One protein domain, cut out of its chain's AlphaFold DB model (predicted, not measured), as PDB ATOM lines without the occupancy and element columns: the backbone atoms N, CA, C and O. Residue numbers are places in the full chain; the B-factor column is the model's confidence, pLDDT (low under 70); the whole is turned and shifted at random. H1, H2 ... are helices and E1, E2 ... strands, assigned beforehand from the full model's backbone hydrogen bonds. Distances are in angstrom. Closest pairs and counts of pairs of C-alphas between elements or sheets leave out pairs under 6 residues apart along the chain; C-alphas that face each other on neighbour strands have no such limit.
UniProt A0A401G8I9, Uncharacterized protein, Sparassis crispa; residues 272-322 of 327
ATOM      1  N   PHE A 272      12.024  -9.922 153.663       70.94
ATOM      2  CA  PHE A 272      11.577  -9.883 152.269       70.94
ATOM      3  C   PHE A 272      10.182  -9.260 152.112       70.94
ATOM      4  O   PHE A 272       9.961  -8.438 151.229       70.94
ATOM      5  N   ARG A 273       9.240  -9.578 153.013       72.44
ATOM      6  CA  ARG A 273       7.902  -8.958 152.999       72.44
ATOM      7  C   ARG A 273       7.951  -7.466 153.306       72.44
ATOM      8  O   ARG A 273       7.091  -6.734 152.836       72.44
ATOM      9  N   GLN A 274       8.927  -7.021 154.095       78.62
ATOM     10  CA  GLN A 274       9.120  -5.597 154.355       78.62
ATOM     11  C   GLN A 274       9.747  -4.888 153.148       78.62
ATOM     12  O   GLN A 274       9.335  -3.780 152.834       78.62
ATOM     13  N   LEU A 275      10.654  -5.531 152.405       78.69
ATOM     14  CA  LEU A 275      11.167  -4.962 151.151       78.69
ATOM     15  C   LEU A 275      10.050  -4.758 150.118       78.69
ATOM     16  O   LEU A 275       9.979  -3.694 149.517       78.69
ATOM     17  N   MET A 276       9.115  -5.706 150.001       73.19
ATOM     18  CA  MET A 276       7.961  -5.579 149.096       73.19
ATOM     19  C   MET A 276       7.019  -4.413 149.448       73.19
ATOM     20  O   MET A 276       6.325  -3.920 148.567       73.19
ATOM     21  N   LYS A 277       7.002  -3.937 150.704       79.12
ATOM     22  CA  LYS A 277       6.196  -2.766 151.107       79.12
ATOM     23  C   LYS A 277       6.700  -1.442 150.532       79.12
ATOM     24  O   LYS A 277       5.942  -0.477 150.479       79.12
ATOM     25  N   LEU A 278       7.971  -1.364 150.135       75.81
ATOM     26  CA  LEU A 278       8.502  -0.156 149.496       75.81
ATOM     27  C   LEU A 278       7.862   0.091 148.129       75.81
ATOM     28  O   LEU A 278       7.690   1.245 147.750       75.81
ATOM     29  N   ASP A 279       7.470  -0.988 147.449       64.31
ATOM     30  CA  ASP A 279       6.853  -0.974 146.122       64.31
ATOM     31  C   ASP A 279       5.326  -1.216 146.171       64.31
ATOM     32  O   ASP A 279       4.685  -1.367 145.130       64.31
ATOM     33  N   ASP A 280       4.728  -1.272 147.367       68.75
ATOM     34  CA  ASP A 280       3.288  -1.485 147.554       68.75
ATOM     35  C   ASP A 280       2.501  -0.224 147.165       68.75
ATOM     36  O   ASP A 280       2.811   0.886 147.594       68.75
ATOM     37  N   PHE A 281       1.475  -0.391 146.333       54.16
ATOM     38  CA  PHE A 281       0.653   0.710 145.831       54.16
ATOM     39  C   PHE A 281      -0.399   1.183 146.843       54.16
ATOM     40  O   PHE A 281      -0.774   2.357 146.834       54.16
ATOM     41  N   GLU A 282      -0.901   0.289 147.697       55.09
ATOM     42  CA  GLU A 282      -2.003   0.584 148.622       55.09
ATOM     43  C   GLU A 282      -1.501   1.180 149.939       55.09
ATOM     44  O   GLU A 282      -2.178   2.015 150.541       55.09
ATOM     45  N   ASN A 283      -0.305   0.782 150.376       67.81
ATOM     46  CA  ASN A 283       0.337   1.340 151.563       67.81
ATOM     47  C   ASN A 283       1.854   1.490 151.353       67.81
ATOM     48  O   ASN A 283       2.631   0.743 151.960       67.81
ATOM     49  N   PRO A 284       2.273   2.421 150.476       63.28
ATOM     50  CA  PRO A 284       3.676   2.607 150.153       63.28
ATOM     51  C   PRO A 284       4.455   3.071 151.378       63.28
ATOM     52  O   PRO A 284       4.105   4.055 152.035       63.28
ATOM     53  N   GLY A 285       5.571   2.397 151.628       75.75
ATOM     54  CA  GLY A 285       6.599   2.879 152.534       75.75
ATOM     55  C   GLY A 285       6.832   2.006 153.758       75.75
ATOM     56  O   GLY A 285       6.073   1.111 154.131       75.75
ATOM     57  N   LEU A 286       7.964   2.292 154.386       85.56
ATOM     58  CA  LEU A 286       8.399   1.682 155.627       85.56
ATOM     59  C   LEU A 286       8.419   2.748 156.706       85.56
ATOM     60  O   LEU A 286       8.802   3.893 156.456       85.56
ATOM     61  N   THR A 287       8.057   2.365 157.926       86.12
ATOM     62  CA  THR A 287       8.349   3.230 159.069       86.12
ATOM     63  C   THR A 287       9.866   3.407 159.182       86.12
ATOM     64  O   THR A 287      10.632   2.511 158.821       86.12
ATOM     65  N   LEU A 288      10.328   4.546 159.704       81.50
ATOM     66  CA  LEU A 288      11.763   4.794 159.886       81.50
ATOM     67  C   LEU A 288      12.482   3.643 160.633       81.50
ATOM     68  O   LEU A 288      13.561   3.246 160.192       81.50
ATOM     69  N   PRO A 289      11.901   3.024 161.685       84.81
ATOM     70  CA  PRO A 289      12.491   1.845 162.319       84.81
ATOM     71  C   PRO A 289      12.561   0.608 161.412       84.81
ATOM     72  O   PRO A 289      13.511  -0.161 161.515       84.81
ATOM     73  N   GLU A 290      11.578   0.379 160.538       85.69
ATOM     74  CA  GLU A 290      11.612  -0.734 159.578       85.69
ATOM     75  C   GLU A 290      12.648  -0.488 158.479       85.69
ATOM     76  O   GLU A 290      13.401  -1.397 158.134       85.69
ATOM     77  N   PHE A 291      12.745   0.748 157.988       85.88
ATOM     78  CA  PHE A 291      13.767   1.143 157.026       85.88
ATOM     79  C   PHE A 291      15.177   0.931 157.600       85.88
ATOM     80  O   PHE A 291      15.998   0.261 156.975       85.88
ATOM     81  N   LYS A 292      15.433   1.399 158.830       83.62
ATOM     82  CA  LYS A 292      16.725   1.207 159.519       83.62
ATOM     83  C   LYS A 292      17.062  -0.269 159.785       83.62
ATOM     84  O   LYS A 292      18.232  -0.614 159.865       83.62
ATOM     85  N   ARG A 293      16.068  -1.162 159.902       84.88
ATOM     86  CA  ARG A 293      16.308  -2.616 160.037       84.88
ATOM     87  C   ARG A 293      16.678  -3.295 158.722       84.88
ATOM     88  O   ARG A 293      17.345  -4.325 158.746       84.88
ATOM     89  N   LEU A 294      16.197  -2.776 157.595       88.00
ATOM     90  CA  LEU A 294      16.399  -3.397 156.285       88.00
ATOM     91  C   LEU A 294      17.644  -2.881 155.572       88.00
ATOM     92  O   LEU A 294      18.294  -3.660 154.871       88.00
ATOM     93  N   PHE A 295      17.969  -1.602 155.749       88.81
ATOM     94  CA  PHE A 295      19.046  -0.933 155.031       88.81
ATOM     95  C   PHE A 295      20.205  -0.560 155.944       88.81
ATOM     96  O   PHE A 295      20.025  -0.164 157.091       88.81
ATOM     97  N   THR A 296      21.406  -0.643 155.389       89.62
ATOM     98  CA  THR A 296      22.645  -0.184 156.008       89.62
ATOM     99  C   THR A 296      23.380   0.745 155.054       89.62
ATOM    100  O   THR A 296      23.274   0.604 153.830       89.62
ATOM    101  N   ARG A 297      24.120   1.709 155.606       90.31
ATOM    102  CA  ARG A 297      24.991   2.599 154.840       90.31
ATOM    103  C   ARG A 297      26.430   2.145 155.011       90.31
ATOM    104  O   ARG A 297      26.994   2.161 156.100       90.31
ATOM    105  N   CYS A 298      27.034   1.761 153.901       88.69
ATOM    106  CA  CYS A 298      28.448   1.457 153.851       88.69
ATOM    107  C   CYS A 298      29.283   2.747 153.941       88.69
ATOM    108  O   CYS A 298      28.856   3.811 153.488       88.69
ATOM    109  N   GLN A 299      30.517   2.645 154.443       82.50
ATOM    110  CA  GLN A 299      31.488   3.747 154.458       82.50
ATOM    111  C   GLN A 299      31.782   4.332 153.071       82.50
ATOM    112  O   GLN A 299      32.104   5.510 152.957       82.50
ATOM    113  N   CYS A 300      31.642   3.538 152.007       89.69
ATOM    114  CA  CYS A 300      31.778   4.024 150.632       89.69
ATOM    115  C   CYS A 300      30.620   4.944 150.193       89.69
ATOM    116  O   CYS A 300      30.627   5.446 149.074       89.69
ATOM    117  N   GLY A 301      29.619   5.155 151.054       87.12
ATOM    118  CA  GLY A 301      28.455   6.002 150.803       87.12
ATOM    119  C   GLY A 301      27.241   5.262 150.241       87.12
ATOM    120  O   GLY A 301      26.169   5.858 150.168       87.12
ATOM    121  N   LEU A 302      27.369   3.980 149.885       88.50
ATOM    122  CA  LEU A 302      26.264   3.182 149.347       88.50
ATOM    123  C   LEU A 302      25.285   2.754 150.446       88.50
ATOM    124  O   LEU A 302      25.691   2.167 151.450       88.50
ATOM    125  N   ILE A 303      23.993   2.988 150.217       89.50
ATOM    126  CA  ILE A 303      22.899   2.435 151.023       89.50
ATOM    127  C   ILE A 303      22.424   1.147 150.347       89.50
ATOM    128  O   ILE A 303      22.109   1.151 149.160       89.50
ATOM    129  N   MET A 304      22.390   0.041 151.083       90.12
ATOM    130  CA  MET A 304      22.023  -1.278 150.555       90.12
ATOM    131  C   MET A 304      21.293  -2.106 151.604       90.12
ATOM    132  O   MET A 304      21.301  -1.759 152.784       90.12
ATOM    133  N   THR A 305      20.662  -3.211 151.198       89.81
ATOM    134  CA  THR A 305      20.039  -4.108 152.178       89.81
ATOM    135  C   THR A 305      21.103  -4.783 153.045       89.81
ATOM    136  O   THR A 305      22.213  -5.054 152.581       89.81
ATOM    137  N   HIS A 306      20.761  -5.120 154.289       84.31
ATOM    138  CA  HIS A 306      21.677  -5.830 155.189       84.31
ATOM    139  C   HIS A 306      22.159  -7.172 154.600       84.31
ATOM    140  O   HIS A 306      23.297  -7.583 154.818       84.31
ATOM    141  N   SER A 307      21.314  -7.846 153.811       81.12
ATOM    142  CA  SER A 307      21.693  -9.080 153.109       81.12
ATOM    143  C   SER A 307      22.774  -8.830 152.051       81.12
ATOM    144  O   SER A 307      23.780  -9.538 152.019       81.12
ATOM    145  N   SER A 308      22.629  -7.759 151.265       83.62
ATOM    146  CA  SER A 308      23.593  -7.349 150.241       83.62
ATOM    147  C   SER A 308      24.912  -6.849 150.834       83.62
ATOM    148  O   SER A 308      25.947  -6.958 150.186       83.62
ATOM    149  N   TYR A 309      24.904  -6.337 152.068       86.25
ATOM    150  CA  TYR A 309      26.127  -5.878 152.725       86.25
ATOM    151  C   TYR A 309      27.135  -7.010 152.947       86.25
ATOM    152  O   TYR A 309      28.324  -6.802 152.748       86.25
ATOM    153  N   THR A 310      26.679  -8.222 153.277       80.75
ATOM    154  CA  THR A 310      27.576  -9.367 153.550       80.75
ATOM    155  C   THR A 310      28.459  -9.768 152.364       80.75
ATOM    156  O   THR A 310      29.534 -10.329 152.559       80.75
ATOM    157  N   ILE A 311      28.026  -9.446 151.142       85.06
ATOM    158  CA  ILE A 311      28.747  -9.707 149.889       85.06
ATOM    159  C   ILE A 311      29.400  -8.444 149.307       85.06
ATOM    160  O   ILE A 311      30.011  -8.494 148.242       85.06
ATOM    161  N   HIS A 312      29.269  -7.299 149.980       85.69
ATOM    162  CA  HIS A 312      29.857  -6.043 149.542       85.69
ATOM    163  C   HIS A 312      31.345  -5.981 149.915       85.69
ATOM    164  O   HIS A 312      31.731  -6.336 151.026       85.69
ATOM    165  N   GLU A 313      32.193  -5.475 149.015       86.38
ATOM    166  CA  GLU A 313      33.659  -5.466 149.178       86.38
ATOM    167  C   GLU A 313      34.129  -4.804 150.487       86.38
ATOM    168  O   GLU A 313      35.093  -5.250 151.116       86.38
ATOM    169  N   CYS A 314      33.415  -3.772 150.951       85.69
ATOM    170  CA  CYS A 314      33.734  -3.087 152.205       85.69
ATOM    171  C   CYS A 314      33.370  -3.888 153.467       85.69
ATOM    172  O   CYS A 314      33.834  -3.526 154.547       85.69
ATOM    173  N   SER A 315      32.619  -4.993 153.361       78.88
ATOM    174  CA  SER A 315      32.304  -5.871 154.501       78.88
ATOM    175  C   SER A 315      33.563  -6.462 155.136       78.88
ATOM    176  O   SER A 315      33.603  -6.679 156.344       78.88
ATOM    177  N   SER A 316      34.618  -6.667 154.342       75.12
ATOM    178  CA  SER A 316      35.925  -7.135 154.821       75.12
ATOM    179  C   SER A 316      36.626  -6.141 155.758       75.12
ATOM    180  O   SER A 316      37.483  -6.538 156.543       75.12
ATOM    181  N   LYS A 317      36.248  -4.857 155.709       73.94
ATOM    182  CA  LYS A 317      36.842  -3.782 156.519       73.94
ATOM    183  C   LYS A 317      36.142  -3.586 157.869       73.94
ATOM    184  O   LYS A 317      36.578  -2.750 158.650       73.94
ATOM    185  N   GLY A 318      35.089  -4.358 158.157       63.16
ATOM    186  CA  GLY A 318      34.523  -4.518 159.500       63.16
ATOM    187  C   GLY A 318      33.780  -3.315 160.093       63.16
ATOM    188  O   GLY A 318      33.355  -3.400 161.240       63.16
ATOM    189  N   VAL A 319      33.586  -2.217 159.356       63.22
ATOM    190  CA  VAL A 319      32.912  -1.026 159.894       63.22
ATOM    191  C   VAL A 319      31.567  -0.806 159.213       63.22
ATOM    192  O   VAL A 319      31.483  -0.294 158.097       63.22
ATOM    193  N   VAL A 320      30.507  -1.185 159.922       66.44
ATOM    194  CA  VAL A 320      29.121  -0.848 159.588       66.44
ATOM    195  C   VAL A 320      28.791   0.475 160.272       66.44
ATOM    196  O   VAL A 320      28.926   0.574 161.490       66.44
ATOM    197  N   ILE A 321      28.368   1.487 159.511       68.00
ATOM    198  CA  ILE A 321      27.804   2.706 160.099       68.00
ATOM    199  C   ILE A 321      26.321   2.434 160.323       68.00
ATOM    200  O   ILE A 321      25.554   2.295 159.366       68.00
ATOM    201  N   ASP A 322      25.933   2.311 161.590       64.44
ATOM    202  CA  ASP A 322      24.529   2.199 161.954       64.44
ATOM    203  C   ASP A 322      23.840   3.555 161.747       64.44
ATOM    204  O   ASP A 322      24.242   4.575 162.303       64.44
TER     205      ASP A 322
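What this domain is: This is residues 272 to 322 of the 327 residues of an uncharacterized protein of Sparassis crispa (UniProt A0A401G8I9). A small hairpin of strands E1 and E2 forms the middle of a loose rod, with H1 and H2 toward one end and H4 toward the other. The printed part has 51 residues, with named elements in the order H1, H2, E1, E2, H3, H4, mixed in class, the sheet antiparallel. The C-alphas' radius of gyration is 12.3 A; their spans are 40, 18 and 14 A.

How they stand to each other: E1, residues 295 to 298, and E2, residues 303 to 305, form a hairpin, N 296 and O 304 within hydrogen-bond range at 2.8 A. H1, residues 272 to 279, and H2, residues 288 to 294, only just touch, with 3 pairs of C-alphas within 8 A, the closest Leu 275 and Leu 294. H2 has every O i to N i+4 pair within range, H1 1 of 4 and H4, residues 313 to 317, 0 of 1; their O i to N i+3 counts are 4 of 5 and 1 of 2.

Where its parts are: H1, 11.8 A long, begins at C-alpha 272, (11.577, -9.883, 152.269). H3 is residues 306 to 309.

The domain as a whole: The printed part has no cut; pLDDT is under 70 at residues 279 to 284 and 318 to 322.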